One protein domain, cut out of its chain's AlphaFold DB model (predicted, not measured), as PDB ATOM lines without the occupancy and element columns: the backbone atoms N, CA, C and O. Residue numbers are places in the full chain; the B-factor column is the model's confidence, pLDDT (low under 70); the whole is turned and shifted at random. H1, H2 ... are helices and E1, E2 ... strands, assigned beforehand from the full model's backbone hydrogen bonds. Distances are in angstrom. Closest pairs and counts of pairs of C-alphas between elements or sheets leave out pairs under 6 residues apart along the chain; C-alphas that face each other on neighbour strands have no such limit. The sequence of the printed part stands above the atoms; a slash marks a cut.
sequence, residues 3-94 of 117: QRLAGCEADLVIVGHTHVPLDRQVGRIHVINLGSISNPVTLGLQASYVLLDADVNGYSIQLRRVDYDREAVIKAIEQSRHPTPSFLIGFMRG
ATOM      1  N   GLN A   3       9.500  11.032  74.670       93.19
ATOM      2  CA  GLN A   3       8.076  10.741  74.431       93.19
ATOM      3  C   GLN A   3       7.649   9.344  74.915       93.19
ATOM      4  O   GLN A   3       6.543   9.178  75.415       93.19
ATOM      5  N   ARG A   4       8.525   8.333  74.798       92.25
ATOM      6  CA  ARG A   4       8.240   6.961  75.261       92.25
ATOM      7  C   ARG A   4       8.258   6.838  76.785       92.25
ATOM      8  O   ARG A   4       7.769   5.847  77.310       92.25
ATOM      9  N   LEU A   5       8.854   7.810  77.468       95.38
ATOM     10  CA  LEU A   5       8.968   7.876  78.922       95.38
ATOM     11  C   LEU A   5       8.070   8.969  79.519       95.38
ATOM     12  O   LEU A   5       8.133   9.227  80.720       95.38
ATOM     13  N   ALA A   6       7.240   9.621  78.701       94.00
ATOM     14  CA  ALA A   6       6.322  10.648  79.160       94.00
ATOM     15  C   ALA A   6       5.355  10.063  80.201       94.00
ATOM     16  O   ALA A   6       4.775   9.001  79.992       94.00
ATOM     17  N   GLY A   7       5.214  10.747  81.339       94.31
ATOM     18  CA  GLY A   7       4.383  10.290  82.459       94.31
ATOM     19  C   GLY A   7       4.972   9.134  83.276       94.31
ATOM     20  O   GLY A   7       4.347   8.709  84.241       94.31
ATOM     21  N   CYS A   8       6.164   8.627  82.943       95.62
ATOM     22  CA  CYS A   8       6.801   7.583  83.737       95.62
ATOM     23  C   CYS A   8       7.237   8.140  85.097       95.62
ATOM     24  O   CYS A   8       7.949   9.147  85.177       95.62
ATOM     25  N   GLU A   9       6.811   7.470  86.169       95.56
ATOM     26  CA  GLU A   9       7.122   7.891  87.531       95.56
ATOM     27  C   GLU A   9       8.455   7.349  88.069       95.56
ATOM     28  O   GLU A   9       9.009   7.920  89.009       95.56
ATOM     29  N   ALA A  10       9.006   6.309  87.439       94.81
ATOM     30  CA  ALA A  10      10.209   5.620  87.892       94.81
ATOM     31  C   ALA A  10      11.483   6.475  87.771       94.81
ATOM     32  O   ALA A  10      11.634   7.277  86.854       94.81
ATOM     33  N   ASP A  11      12.433   6.258  88.682       93.19
ATOM     34  CA  ASP A  11      13.776   6.853  88.612       93.19
ATOM     35  C   ASP A  11      14.739   6.042  87.729       93.19
ATOM     36  O   ASP A  11      15.698   6.586  87.184       93.19
ATOM     37  N   LEU A  12      14.489   4.736  87.610       94.81
ATOM     38  CA  LEU A  12      15.266   3.775  86.834       94.81
ATOM     39  C   LEU A  12      14.311   2.940  85.981       94.81
ATOM     40  O   LEU A  12      13.344   2.380  86.495       94.81
ATOM     41  N   VAL A  13      14.602   2.826  84.689       95.94
ATOM     42  CA  VAL A  13      13.861   1.989  83.745       95.94
ATOM     43  C   VAL A  13      14.828   1.008  83.099       95.94
ATOM     44  O   VAL A  13      15.749   1.404  82.385       95.94
ATOM     45  N   ILE A  14      14.602  -0.281  83.337       95.56
ATOM     46  CA  ILE A  14      15.388  -1.368  82.751       95.56
ATOM     47  C   ILE A  14      14.620  -1.936  81.560       95.56
ATOM     48  O   ILE A  14      13.452  -2.306  81.675       95.56
ATOM     49  N   VAL A  15      15.279  -2.003  80.409       95.19
ATOM     50  CA  VAL A  15      14.721  -2.501  79.151       95.19
ATOM     51  C   VAL A  15      15.610  -3.584  78.540       95.19
ATOM     52  O   VAL A  15      16.750  -3.797  78.949       95.19
ATOM     53  N   GLY A  16      15.073  -4.268  77.534       92.25
ATOM     54  CA  GLY A  16      15.787  -5.264  76.739       92.25
ATOM     55  C   GLY A  16      15.403  -5.154  75.266       92.25
ATOM     56  O   GLY A  16      15.328  -4.055  74.717       92.25
ATOM     57  N   HIS A  17      15.109  -6.296  74.641       94.00
ATOM     58  CA  HIS A  17      14.591  -6.435  73.271       94.00
ATOM     59  C   HIS A  17      15.551  -6.047  72.134       94.00
ATOM     60  O   HIS A  17      15.693  -6.812  71.189       94.00
ATOM     61  N   THR A  18      16.244  -4.910  72.207       92.44
ATOM     62  CA  THR A  18      17.148  -4.461  71.129       92.44
ATOM     63  C   THR A  18      18.487  -5.187  71.111       92.44
ATOM     64  O   THR A  18      19.208  -5.077  70.128       92.44
ATOM     65  N   HIS A  19      18.838  -5.881  72.198       93.56
ATOM     66  CA  HIS A  19      20.101  -6.609  72.379       93.56
ATOM     67  C   HIS A  19      21.363  -5.725  72.388       93.56
ATOM     68  O   HIS A  19      22.471  -6.242  72.514       93.56
ATOM     69  N   VAL A  20      21.202  -4.403  72.311       90.62
ATOM     70  CA  VAL A  20      22.284  -3.416  72.381       90.62
ATOM     71  C   VAL A  20      22.288  -2.807  73.784       90.62
ATOM     72  O   VAL A  20      21.266  -2.222  74.166       90.62
ATOM     73  N   PRO A  21      23.385  -2.937  74.555       89.94
ATOM     74  CA  PRO A  21      23.497  -2.285  75.849       89.94
ATOM     75  C   PRO A  21      23.291  -0.774  75.748       89.94
ATOM     76  O   PRO A  21      23.674  -0.139  74.768       89.94
ATOM     77  N   LEU A  22      22.677  -0.194  76.769       89.06
ATOM     78  CA  LEU A  22      22.405   1.232  76.838       89.06
ATOM     79  C   LEU A  22      22.528   1.672  78.286       89.06
ATOM     80  O   LEU A  22      21.967   1.027  79.164       89.06
ATOM     81  N   ASP A  23      23.195   2.794  78.503       90.69
ATOM     82  CA  ASP A  23      23.159   3.538  79.752       90.69
ATOM     83  C   ASP A  23      22.919   5.001  79.384       90.69
ATOM     84  O   ASP A  23      23.737   5.618  78.693       90.69
ATOM     85  N   ARG A  24      21.726   5.516  79.706       90.50
ATOM     86  CA  ARG A  24      21.350   6.895  79.382       90.50
ATOM     87  C   ARG A  24      20.476   7.533  80.441       90.50
ATOM     88  O   ARG A  24      19.438   6.999  80.813       90.50
ATOM     89  N   GLN A  25      20.807   8.772  80.775       92.44
ATOM     90  CA  GLN A  25      19.922   9.668  81.502       92.44
ATOM     91  C   GLN A  25      18.964  10.380  80.530       92.44
ATOM     92  O   GLN A  25      19.400  11.021  79.574       92.44
ATOM     93  N   VAL A  26      17.656  10.290  80.778       93.69
ATOM     94  CA  VAL A  26      16.598  10.983  80.024       93.69
ATOM     95  C   VAL A  26      15.749  11.796  81.001       93.69
ATOM     96  O   VAL A  26      14.887  11.264  81.705       93.69
ATOM     97  N   GLY A  27      16.015  13.100  81.083       92.81
ATOM     98  CA  GLY A  27      15.455  13.942  82.140       92.81
ATOM     99  C   GLY A  27      15.852  13.404  83.518       92.81
ATOM    100  O   GLY A  27      17.034  13.256  83.813       92.81
ATOM    101  N   ARG A  28      14.866  13.060  84.355       92.69
ATOM    102  CA  ARG A  28      15.100  12.438  85.675       92.69
ATOM    103  C   ARG A  28      15.240  10.915  85.648       92.69
ATOM    104  O   ARG A  28      15.569  10.330  86.673       92.69
ATOM    105  N   ILE A  29      14.959  10.282  84.512       95.62
ATOM    106  CA  ILE A  29      14.865   8.829  84.401       95.62
ATOM    107  C   ILE A  29      16.187   8.288  83.874       95.62
ATOM    108  O   ILE A  29      16.611   8.638  82.774       95.62
ATOM    109  N   HIS A  30      16.813   7.409  84.640       94.06
ATOM    110  CA  HIS A  30      17.951   6.628  84.187       94.06
ATOM    111  C   HIS A  30      17.437   5.396  83.435       94.06
ATOM    112  O   HIS A  30      16.604   4.651  83.947       94.06
ATOM    113  N   VAL A  31      17.878   5.191  82.201       95.00
ATOM    114  CA  VAL A  31      17.421   4.104  81.336       95.00
ATOM    115  C   VAL A  31      18.584   3.179  81.035       95.00
ATOM    116  O   VAL A  31      19.571   3.596  80.429       95.00
ATOM    117  N   ILE A  32      18.418   1.908  81.392       94.88
ATOM    118  CA  ILE A  32      19.400   0.860  81.140       94.88
ATOM    119  C   ILE A  32      18.833  -0.177  80.184       94.88
ATOM    120  O   ILE A  32      17.763  -0.729  80.423       94.88
ATOM    121  N   ASN A  33      19.586  -0.502  79.140       93.50
ATOM    122  CA  ASN A  33      19.429  -1.752  78.412       93.50
ATOM    123  C   ASN A  33      20.602  -2.665  78.757       93.50
ATOM    124  O   ASN A  33      21.758  -2.288  78.586       93.50
ATOM    125  N   LEU A  34      20.304  -3.866  79.240       93.12
ATOM    126  CA  LEU A  34      21.312  -4.850  79.653       93.12
ATOM    127  C   LEU A  34      21.999  -5.573  78.480       93.12
ATOM    128  O   LEU A  34      22.984  -6.282  78.693       93.12
ATOM    129  N   GLY A  35      21.520  -5.388  77.249       92.62
ATOM    130  CA  GLY A  35      22.048  -6.066  76.069       92.62
ATOM    131  C   GLY A  35      21.429  -7.449  75.877       92.62
ATOM    132  O   GLY A  35      20.209  -7.602  75.937       92.62
ATOM    133  N   SER A  36      22.260  -8.449  75.587       94.06
ATOM    134  CA  SER A  36      21.815  -9.816  75.304       94.06
ATOM    135  C   SER A  36      22.750 -10.852  75.910       94.06
ATOM    136  O   SER A  36      23.966 -10.684  75.881       94.06
ATOM    137  N   ILE A  37      22.175 -11.947  76.412       94.56
ATOM    138  CA  ILE A  37      22.936 -13.117  76.862       94.56
ATOM    139  C   ILE A  37      23.349 -13.978  75.662       94.56
ATOM    140  O   ILE A  37      24.513 -14.345  75.555       94.56
ATOM    141  N   SER A  38      22.414 -14.300  74.759       89.81
ATOM    142  CA  SER A  38      22.623 -15.325  73.724       89.81
ATOM    143  C   SER A  38      22.687 -14.792  72.295       89.81
ATOM    144  O   SER A  38      23.289 -15.427  71.442       89.81
ATOM    145  N   ASN A  39      22.068 -13.647  71.995       93.75
ATOM    146  CA  ASN A  39      21.904 -13.174  70.617       93.75
ATOM    147  C   ASN A  39      22.578 -11.805  70.448       93.75
ATOM    148  O   ASN A  39      21.874 -10.804  70.268       93.75
ATOM    149  N   PRO A  40      23.917 -11.720  70.559       90.94
ATOM    150  CA  PRO A  40      24.624 -10.453  70.446       90.94
ATOM    151  C   PRO A  40      24.464  -9.861  69.042       90.94
ATOM    152  O   PRO A  40      24.631 -10.543  68.033       90.94
ATOM    153  N   VAL A  41      24.160  -8.565  68.994       93.19
ATOM    154  CA  VAL A  41      24.065  -7.772  67.751       93.19
ATOM    155  C   VAL A  41      25.098  -6.637  67.710       93.19
ATOM    156  O   VAL A  41      25.032  -5.749  66.861       93.19
ATOM    157  N   THR A  42      26.052  -6.667  68.641       90.31
ATOM    158  CA  THR A  42      27.185  -5.739  68.782       90.31
ATOM    159  C   THR A  42      28.498  -6.462  68.501       90.31
ATOM    160  O   THR A  42      28.539  -7.689  68.557       90.31
ATOM    161  N   LEU A  43      29.592  -5.724  68.288       86.31
ATOM    162  CA  LEU A  43      30.911  -6.329  68.033       86.31
ATOM    163  C   LEU A  43      31.423  -7.192  69.202       86.31
ATOM    164  O   LEU A  43      32.110  -8.185  68.984       86.31
ATOM    165  N   GLY A  44      31.069  -6.847  70.446       88.25
ATOM    166  CA  GLY A  44      31.307  -7.709  71.604       88.25
ATOM    167  C   GLY A  44      30.301  -8.861  71.659       88.25
ATOM    168  O   GLY A  44      29.126  -8.626  71.934       88.25
ATOM    169  N   LEU A  45      30.766 -10.096  71.435       92.31
ATOM    170  CA  LEU A  45      29.937 -11.317  71.398       92.31
ATOM    171  C   LEU A  45      29.796 -12.018  72.763       92.31
ATOM    172  O   LEU A  45      29.271 -13.126  72.855       92.31
ATOM    173  N   GLN A  46      30.283 -11.368  73.818       93.25
ATOM    174  CA  GLN A  46      30.131 -11.791  75.206       93.25
ATOM    175  C   GLN A  46      28.664 -11.746  75.632       93.25
ATOM    176  O   GLN A  46      27.917 -10.861  75.210       93.25
ATOM    177  N   ALA A  47      28.273 -12.648  76.531       93.94
ATOM    178  CA  ALA A  47      26.985 -12.535  77.199       93.94
ATOM    179  C   ALA A  47      26.982 -11.264  78.059       93.94
ATOM    180  O   ALA A  47      27.934 -11.022  78.802       93.94
ATOM    181  N   SER A  48      25.923 -10.465  77.961       92.75
ATOM    182  CA  SER A  48      25.771  -9.195  78.671       92.75
ATOM    183  C   SER A  48      24.604  -9.258  79.652       92.75
ATOM    184  O   SER A  48      23.511  -9.710  79.306       92.75
ATOM    185  N   TYR A  49      24.835  -8.793  80.877       92.81
ATOM    186  CA  TYR A  49      23.822  -8.642  81.920       92.81
ATOM    187  C   TYR A  49      24.177  -7.468  82.835       92.81
ATOM    188  O   TYR A  49      25.238  -6.863  82.707       92.81
ATOM    189  N   VAL A  50      23.297  -7.142  83.775       92.81
ATOM    190  CA  VAL A  50      23.508  -6.062  84.741       92.81
ATOM    191  C   VAL A  50      23.465  -6.614  86.159       92.81
ATOM    192  O   VAL A  50      22.579  -7.401  86.487       92.81
ATOM    193  N   LEU A  51      24.397  -6.170  87.001       93.75
ATOM    194  CA  LEU A  51      24.256  -6.239  88.454       93.75
ATOM    195  C   LEU A  51      23.655  -4.922  88.939       93.75
ATOM    196  O   LEU A  51      24.224  -3.856  88.700       93.75
ATOM    197  N   LEU A  52      22.501  -5.022  89.594       94.19
ATOM    198  CA  LEU A  52      21.828  -3.924  90.274       94.19
ATOM    199  C   LEU A  52      21.944  -4.170  91.777       94.19
ATOM    200  O   LEU A  52      21.422  -5.163  92.276       94.19
ATOM    201  N   ASP A  53      22.612  -3.257  92.468       94.19
ATOM    202  CA  ASP A  53      22.606  -3.184  93.929       94.19
ATOM    203  C   ASP A  53      21.738  -1.989  94.326       94.19
ATOM    204  O   ASP A  53      21.892  -0.918  93.738       94.19
ATOM    205  N   ALA A  54      20.795  -2.167  95.246       92.50
ATOM    206  CA  ALA A  54      19.855  -1.124  95.631       92.50
ATOM    207  C   ALA A  54      19.516  -1.204  97.120       92.50
ATOM    208  O   ALA A  54      19.252  -2.280  97.657       92.50
ATOM    209  N   ASP A  55      19.465  -0.040  97.758       92.69
ATOM    210  CA  ASP A  55      19.126   0.132  99.163       92.69
ATOM    211  C   ASP A  55      18.215   1.359  99.367       92.69
ATOM    212  O   ASP A  55      17.670   1.942  98.425       92.69
ATOM    213  N   VAL A  56      18.024   1.756 100.626       91.88
ATOM    214  CA  VAL A  56      17.215   2.934 100.981       91.88
ATOM    215  C   VAL A  56      17.822   4.261 100.503       91.88
ATOM    216  O   VAL A  56      17.097   5.249 100.374       91.88
ATOM    217  N   ASN A  57      19.127   4.295 100.226       90.88
ATOM    218  CA  ASN A  57      19.881   5.488  99.841       90.88
ATOM    219  C   ASN A  57      19.988   5.646  98.318       90.88
ATOM    220  O   ASN A  57      20.229   6.746  97.819       90.88
ATOM    221  N   GLY A  58      19.786   4.575  97.552       90.50
ATOM    222  CA  GLY A  58      19.796   4.627  96.098       90.50
ATOM    223  C   GLY A  58      20.111   3.281  95.470       90.50
ATOM    224  O   GLY A  58      19.733   2.233  95.981       90.50
ATOM    225  N   TYR A  59      20.770   3.315  94.315       93.25
ATOM    226  CA  TYR A  59      21.177   2.105  93.618       93.25
ATOM    227  C   TYR A  59      22.490   2.308  92.858       93.25
ATOM    228  O   TYR A  59      22.895   3.428  92.552       93.25
ATOM    229  N   SER A  60      23.154   1.209  92.523       91.19
ATOM    230  CA  SER A  60      24.302   1.173  91.625       91.19
ATOM    231  C   SER A  60      24.088   0.120  90.547       91.19
ATOM    232  O   SER A  60      23.452  -0.908  90.775       91.19
ATOM    233  N   ILE A  61      24.601   0.401  89.353       91.25
ATOM    234  CA  ILE A  61      24.444  -0.454  88.181       91.25
ATOM    235  C   ILE A  61      25.820  -0.767  87.639       91.25
ATOM    236  O   ILE A  61      26.657   0.119  87.485       91.25
ATOM    237  N   GLN A  62      26.046  -2.040  87.341       89.75
ATOM    238  CA  GLN A  62      27.261  -2.501  86.692       89.75
ATOM    239  C   GLN A  62      26.879  -3.375  85.510       89.75
ATOM    240  O   GLN A  62      26.318  -4.460  85.686       89.75
ATOM    241  N   LEU A  63      27.208  -2.920  84.301       87.25
ATOM    242  CA  LEU A  63      27.135  -3.775  83.124       87.25
ATOM    243  C   LEU A  63      28.248  -4.822  83.217       87.25
ATOM    244  O   LEU A  63      29.427  -4.500  83.374       87.25
ATOM    245  N   ARG A  64      27.863  -6.089  83.135       90.19
ATOM    246  CA  ARG A  64      28.754  -7.239  83.193       90.19
ATOM    247  C   ARG A  64      28.754  -7.949  81.858       90.19
ATOM    248  O   ARG A  64      27.714  -8.141  81.232       90.19
ATOM    249  N   ARG A  65      29.948  -8.375  81.464       90.06
ATOM    250  CA  ARG A  65      30.187  -9.184  80.278       90.06
ATOM    251  C   ARG A  65      30.976 -10.413  80.645       90.06
ATOM    252  O   ARG A  65      31.872 -10.335  81.486       90.06
ATOM    253  N   VAL A  66      30.607 -11.536  80.049       93.75
ATOM    254  CA  VAL A  66      31.213 -12.828  80.355       93.75
ATOM    255  C   VAL A  66      31.455 -13.578  79.057       93.75
ATOM    256  O   VAL A  66      30.539 -13.759  78.249       93.75
ATOM    257  N   ASP A  67      32.706 -13.989  78.857       95.12
ATOM    258  CA  ASP A  67      33.065 -14.939  77.812       95.12
ATOM    259  C   ASP A  67      32.472 -16.309  78.138       95.12
ATOM    260  O   ASP A  67      32.440 -16.745  79.288       95.12
ATOM    261  N   TYR A  68      32.008 -17.000  77.108       95.75
ATOM    262  CA  TYR A  68      31.470 -18.347  77.214       95.75
ATOM    263  C   TYR A  68      31.863 -19.153  75.977       95.75
ATOM    264  O   TYR A  68      32.253 -18.593  74.948       95.75
ATOM    265  N   ASP A  69      31.757 -20.476  76.077       97.31
ATOM    266  CA  ASP A  69      32.058 -21.379  74.970       97.31
ATOM    267  C   ASP A  69      30.954 -21.315  73.901       97.31
ATOM    268  O   ASP A  69      29.978 -22.070  73.910       97.31
ATOM    269  N   ARG A  70      31.104 -20.368  72.972       96.38
ATOM    270  CA  ARG A  70      30.210 -20.207  71.817       96.38
ATOM    271  C   ARG A  70      30.236 -21.422  70.893       96.38
ATOM    272  O   ARG A  70      29.207 -21.741  70.304       96.38
ATOM    273  N   GLU A  71      31.363 -22.124  70.793       97.75
ATOM    274  CA  GLU A  71      31.475 -23.327  69.962       97.75
ATOM    275  C   GLU A  71      30.652 -24.481  70.541       97.75
ATOM    276  O   GLU A  71      30.008 -25.219  69.792       97.75
ATOM    277  N   ALA A  72      30.589 -24.612  71.869       98.12
ATOM    278  CA  ALA A  72      29.672 -25.548  72.515       98.12
ATOM    279  C   ALA A  72      28.201 -25.225  72.202       98.12
ATOM    280  O   ALA A  72      27.424 -26.137  71.915       98.12
ATOM    281  N   VAL A  73      27.818 -23.940  72.185       97.31
ATOM    282  CA  VAL A  73      26.454 -23.520  71.810       97.31
ATOM    283  C   VAL A  73      26.156 -23.832  70.342       97.31
ATOM    284  O   VAL A  73      25.090 -24.365  70.041       97.31
ATOM    285  N   ILE A  74      27.098 -23.565  69.432       97.81
ATOM    286  CA  ILE A  74      26.970 -23.903  68.006       97.81
ATOM    287  C   ILE A  74      26.738 -25.409  67.833       97.81
ATOM    288  O   ILE A  74      25.756 -25.798  67.201       97.81
ATOM    289  N   LYS A  75      27.557 -26.253  68.473       98.31
ATOM    290  CA  LYS A  75      27.402 -27.719  68.434       98.31
ATOM    291  C   LYS A  75      26.048 -28.173  68.977       98.31
ATOM    292  O   LYS A  75      25.409 -29.044  68.389       98.31
ATOM    293  N   ALA A  76      25.583 -27.577  70.076       98.19
ATOM    294  CA  ALA A  76      24.272 -27.888  70.640       98.19
ATOM    295  C   ALA A  76      23.131 -27.521  69.671       98.19
ATOM    296  O   ALA A  76      22.194 -28.303  69.495       98.19
ATOM    297  N   ILE A  77      23.225 -26.372  68.990       97.81
ATOM    298  CA  ILE A  77      22.255 -25.965  67.964       97.81
ATOM    299  C   ILE A  77      22.255 -26.961  66.797       97.81
ATOM    300  O   ILE A  77      21.181 -27.409  66.394       97.81
ATOM    301  N   GLU A  78      23.426 -27.351  66.291       97.44
ATOM    302  CA  GLU A  78      23.560 -28.335  65.204       97.44
ATOM    303  C   GLU A  78      22.930 -29.691  65.570       97.44
ATOM    304  O   GLU A  78      22.284 -30.326  64.737       97.44
ATOM    305  N   GLN A  79      23.041 -30.107  66.835       98.12
ATOM    306  CA  GLN A  79      22.472 -31.363  67.339       98.12
ATOM    307  C   GLN A  79      20.963 -31.289  67.632       98.12
ATOM    308  O   GLN A  79      20.281 -32.314  67.614       98.12
ATOM    309  N   SER A  80      20.420 -30.093  67.873       97.19
ATOM    310  CA  SER A  80      19.028 -29.892  68.313       97.19
ATOM    311  C   SER A  80      17.957 -30.134  67.240       97.19
ATOM    312  O   SER A  80      16.768 -30.118  67.555       97.19
ATOM    313  N   ARG A  81      18.350 -30.333  65.970       95.50
ATOM    314  CA  ARG A  81      17.444 -30.365  64.802       95.50
ATOM    315  C   ARG A  81      16.553 -29.117  64.688       95.50
ATOM    316  O   ARG A  81      15.444 -29.194  64.161       95.50
ATOM    317  N   HIS A  82      17.026 -27.968  65.181       97.00
ATOM    318  CA  HIS A  82      16.313 -26.699  65.055       97.00
ATOM    319  C   HIS A  82      16.028 -26.395  63.572       97.00
ATOM    320  O   HIS A  82      16.917 -26.600  62.746       97.00
ATOM    321  N   PRO A  83      14.839 -25.884  63.203       97.62
ATOM    322  CA  PRO A  83      14.483 -25.641  61.800       97.62
ATOM    323  C   PRO A  83      15.317 -24.537  61.133       97.62
ATOM    324  O   PRO A  83      15.393 -24.468  59.910       97.62
ATOM    325  N   THR A  84      15.950 -23.663  61.921       96.88
ATOM    326  CA  THR A  84      16.762 -22.537  61.424       96.88
ATOM    327  C   THR A  84      18.118 -22.433  62.143       96.88
ATOM    328  O   THR A  84      18.419 -21.421  62.779       96.88
ATOM    329  N   PRO A  85      18.976 -23.467  62.087       97.38
ATOM    330  CA  PRO A  85      20.197 -23.514  62.889       97.38
ATOM    331  C   PRO A  85      21.196 -22.438  62.448       97.38
ATOM    332  O   PRO A  85      21.769 -21.749  63.286       97.38
ATOM    333  N   SER A  86      21.313 -22.190  61.139       97.62
ATOM    334  CA  SER A  86      22.173 -21.138  60.582       97.62
ATOM    335  C   SER A  86      21.788 -19.735  61.061       97.62
ATOM    336  O   SER A  86      22.650 -18.872  61.202       97.62
ATOM    337  N   PHE A  87      20.503 -19.487  61.339       96.62
ATOM    338  CA  PHE A  87      20.068 -18.201  61.884       96.62
ATOM    339  C   PHE A  87      20.612 -17.985  63.299       96.62
ATOM    340  O   PHE A  87      21.193 -16.937  63.570       96.62
ATOM    341  N   LEU A  88      20.477 -18.994  64.167       96.62
ATOM    342  CA  LEU A  88      20.956 -18.944  65.550       96.62
ATOM    343  C   LEU A  88      22.490 -18.923  65.629       96.62
ATOM    344  O   LEU A  88      23.061 -18.106  66.349       96.62
ATOM    345  N   ILE A  89      23.160 -19.767  64.839       97.44
ATOM    346  CA  ILE A  89      24.627 -19.842  64.761       97.44
ATOM    347  C   ILE A  89      25.225 -18.511  64.291       97.44
ATOM    348  O   ILE A  89      26.272 -18.103  64.792       97.44
ATOM    349  N   GLY A  90      24.542 -17.789  63.398       97.31
ATOM    350  CA  GLY A  90      25.002 -16.481  62.936       97.31
ATOM    351  C   GLY A  90      25.193 -15.463  64.068       97.31
ATOM    352  O   GLY A  90      26.108 -14.644  63.995       97.31
ATOM    353  N   PHE A  91      24.400 -15.519  65.147       96.19
ATOM    354  CA  PHE A  91      24.647 -14.677  66.329       96.19
ATOM    355  C   PHE A  91      25.953 -15.062  67.026       96.19
ATOM    356  O   PHE A  91      26.770 -14.196  67.333       96.19
ATOM    357  N   MET A  92      26.185 -16.364  67.209       96.50
ATOM    358  CA  MET A  92      27.400 -16.881  67.844       96.50
ATOM    359  C   MET A  92      28.650 -16.531  67.042       96.50
ATOM    360  O   MET A  92      29.700 -16.309  67.632       96.50
ATOM    361  N   ARG A  93      28.544 -16.427  65.715       95.75
ATOM    362  CA  ARG A  93      29.650 -16.055  64.819       95.75
ATOM    363  C   ARG A  93      29.812 -14.549  64.599       95.75
ATOM    364  O   ARG A  93      30.771 -14.140  63.954       95.75
ATOM    365  N   GLY A  94      28.913 -13.719  65.131       94.19
ATOM    366  CA  GLY A  94      28.927 -12.271  64.892       94.19
ATOM    367  C   GLY A  94      28.481 -11.861  63.484       94.19
ATOM    368  O   GLY A  94      28.666 -10.721  63.077       94.19
TER     369      GLY A  94
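Overview. This is residues 3 to 94 of the 117 residues of the protein "Metallophos_2 domain-containing protein" of Chloroflexi bacterium (UniProt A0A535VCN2). The model is long and loosely built: a small three-stranded sheet (E1, E3, E2) and a long two-stranded hairpin (E4, E5) stand apart from each other, and a helical hairpin (H1, H2) makes the other end of the long axis. Residues 34 to 46, with no named element, link the sheet to the strand hairpin, and at the helix end residues 79 to 84 stick out free. The printed part has 92 residues, with five named strands followed by two named helices along the chain, and its class is mixed, helices and strands. The sheet of three, in the order E1, E3, E2, is mixed, and the pair E4 and E5 is antiparallel. The whole is loose, with a radius of gyration of the C-alphas of 16.6 A, and elongated, spanning 48 by 27 by 21 A.

Along the chain. The printed part begins at Gln 3, and E1 covers residues 12 to 15, with C-alpha 12 at (15.266, 3.775, 86.834). E2 covers residues 22 to 26 and E3 residues 29 to 33. E4, residues 47 to 54, is 22.8 A long from first to last C-alpha, and E5, residues 59 to 66, is 22.4 A long; C-alpha 47 is at (26.985, -12.535, 77.199). H1, residues 70 to 79, is 14.3 A long. H2, residues 85 to 92, is 11.0 A long and ends with C-alpha 92 at (27.400, -16.881, 67.844).

Arrangement. E3 is the inner strand of its sheet, and E1 and E2 are its edge strands. E1 and E3 are parallel, with 26 degrees between their directions; N 13 and O 30 are 2.8 A apart, within hydrogen-bond range. E2 and E3 form an antiparallel hairpin at 165 degrees, with N 24 and O 31 at 3.0 A and N 31 and O 24 at 2.8 A. E4 and E5 form another antiparallel hairpin, at 160 degrees, with N 51 and O 62 at 2.9 A and N 64 and O 49 at 2.8 A. E3 and E4 are apart, and so are E1 and E5. H1 and H2 touch as a helical hairpin, at a shallow tilt of 7 degrees, opposite ways; their closest C-alphas, those of Ile 74 and Ile 89, are 5.7 A apart. Neither helix is on the sheet of three strands. Every O i to N i+4 pair is within hydrogen-bond range in H1, but 2 of 4 are in H2, where 4 of 5 O i to N i+3 pairs are within range.

Size, cuts and confidence. The two C-alphas farthest apart, those of Asn 57 and Arg 81, are 50.2 A apart. The link from E3 to E4, 13 residues, is long. The link from E1 to E2 is short but not tight, and the other links are tight. The printed part has no cut. Its mean pLDDT is 94.0, and no printed residue is under 70.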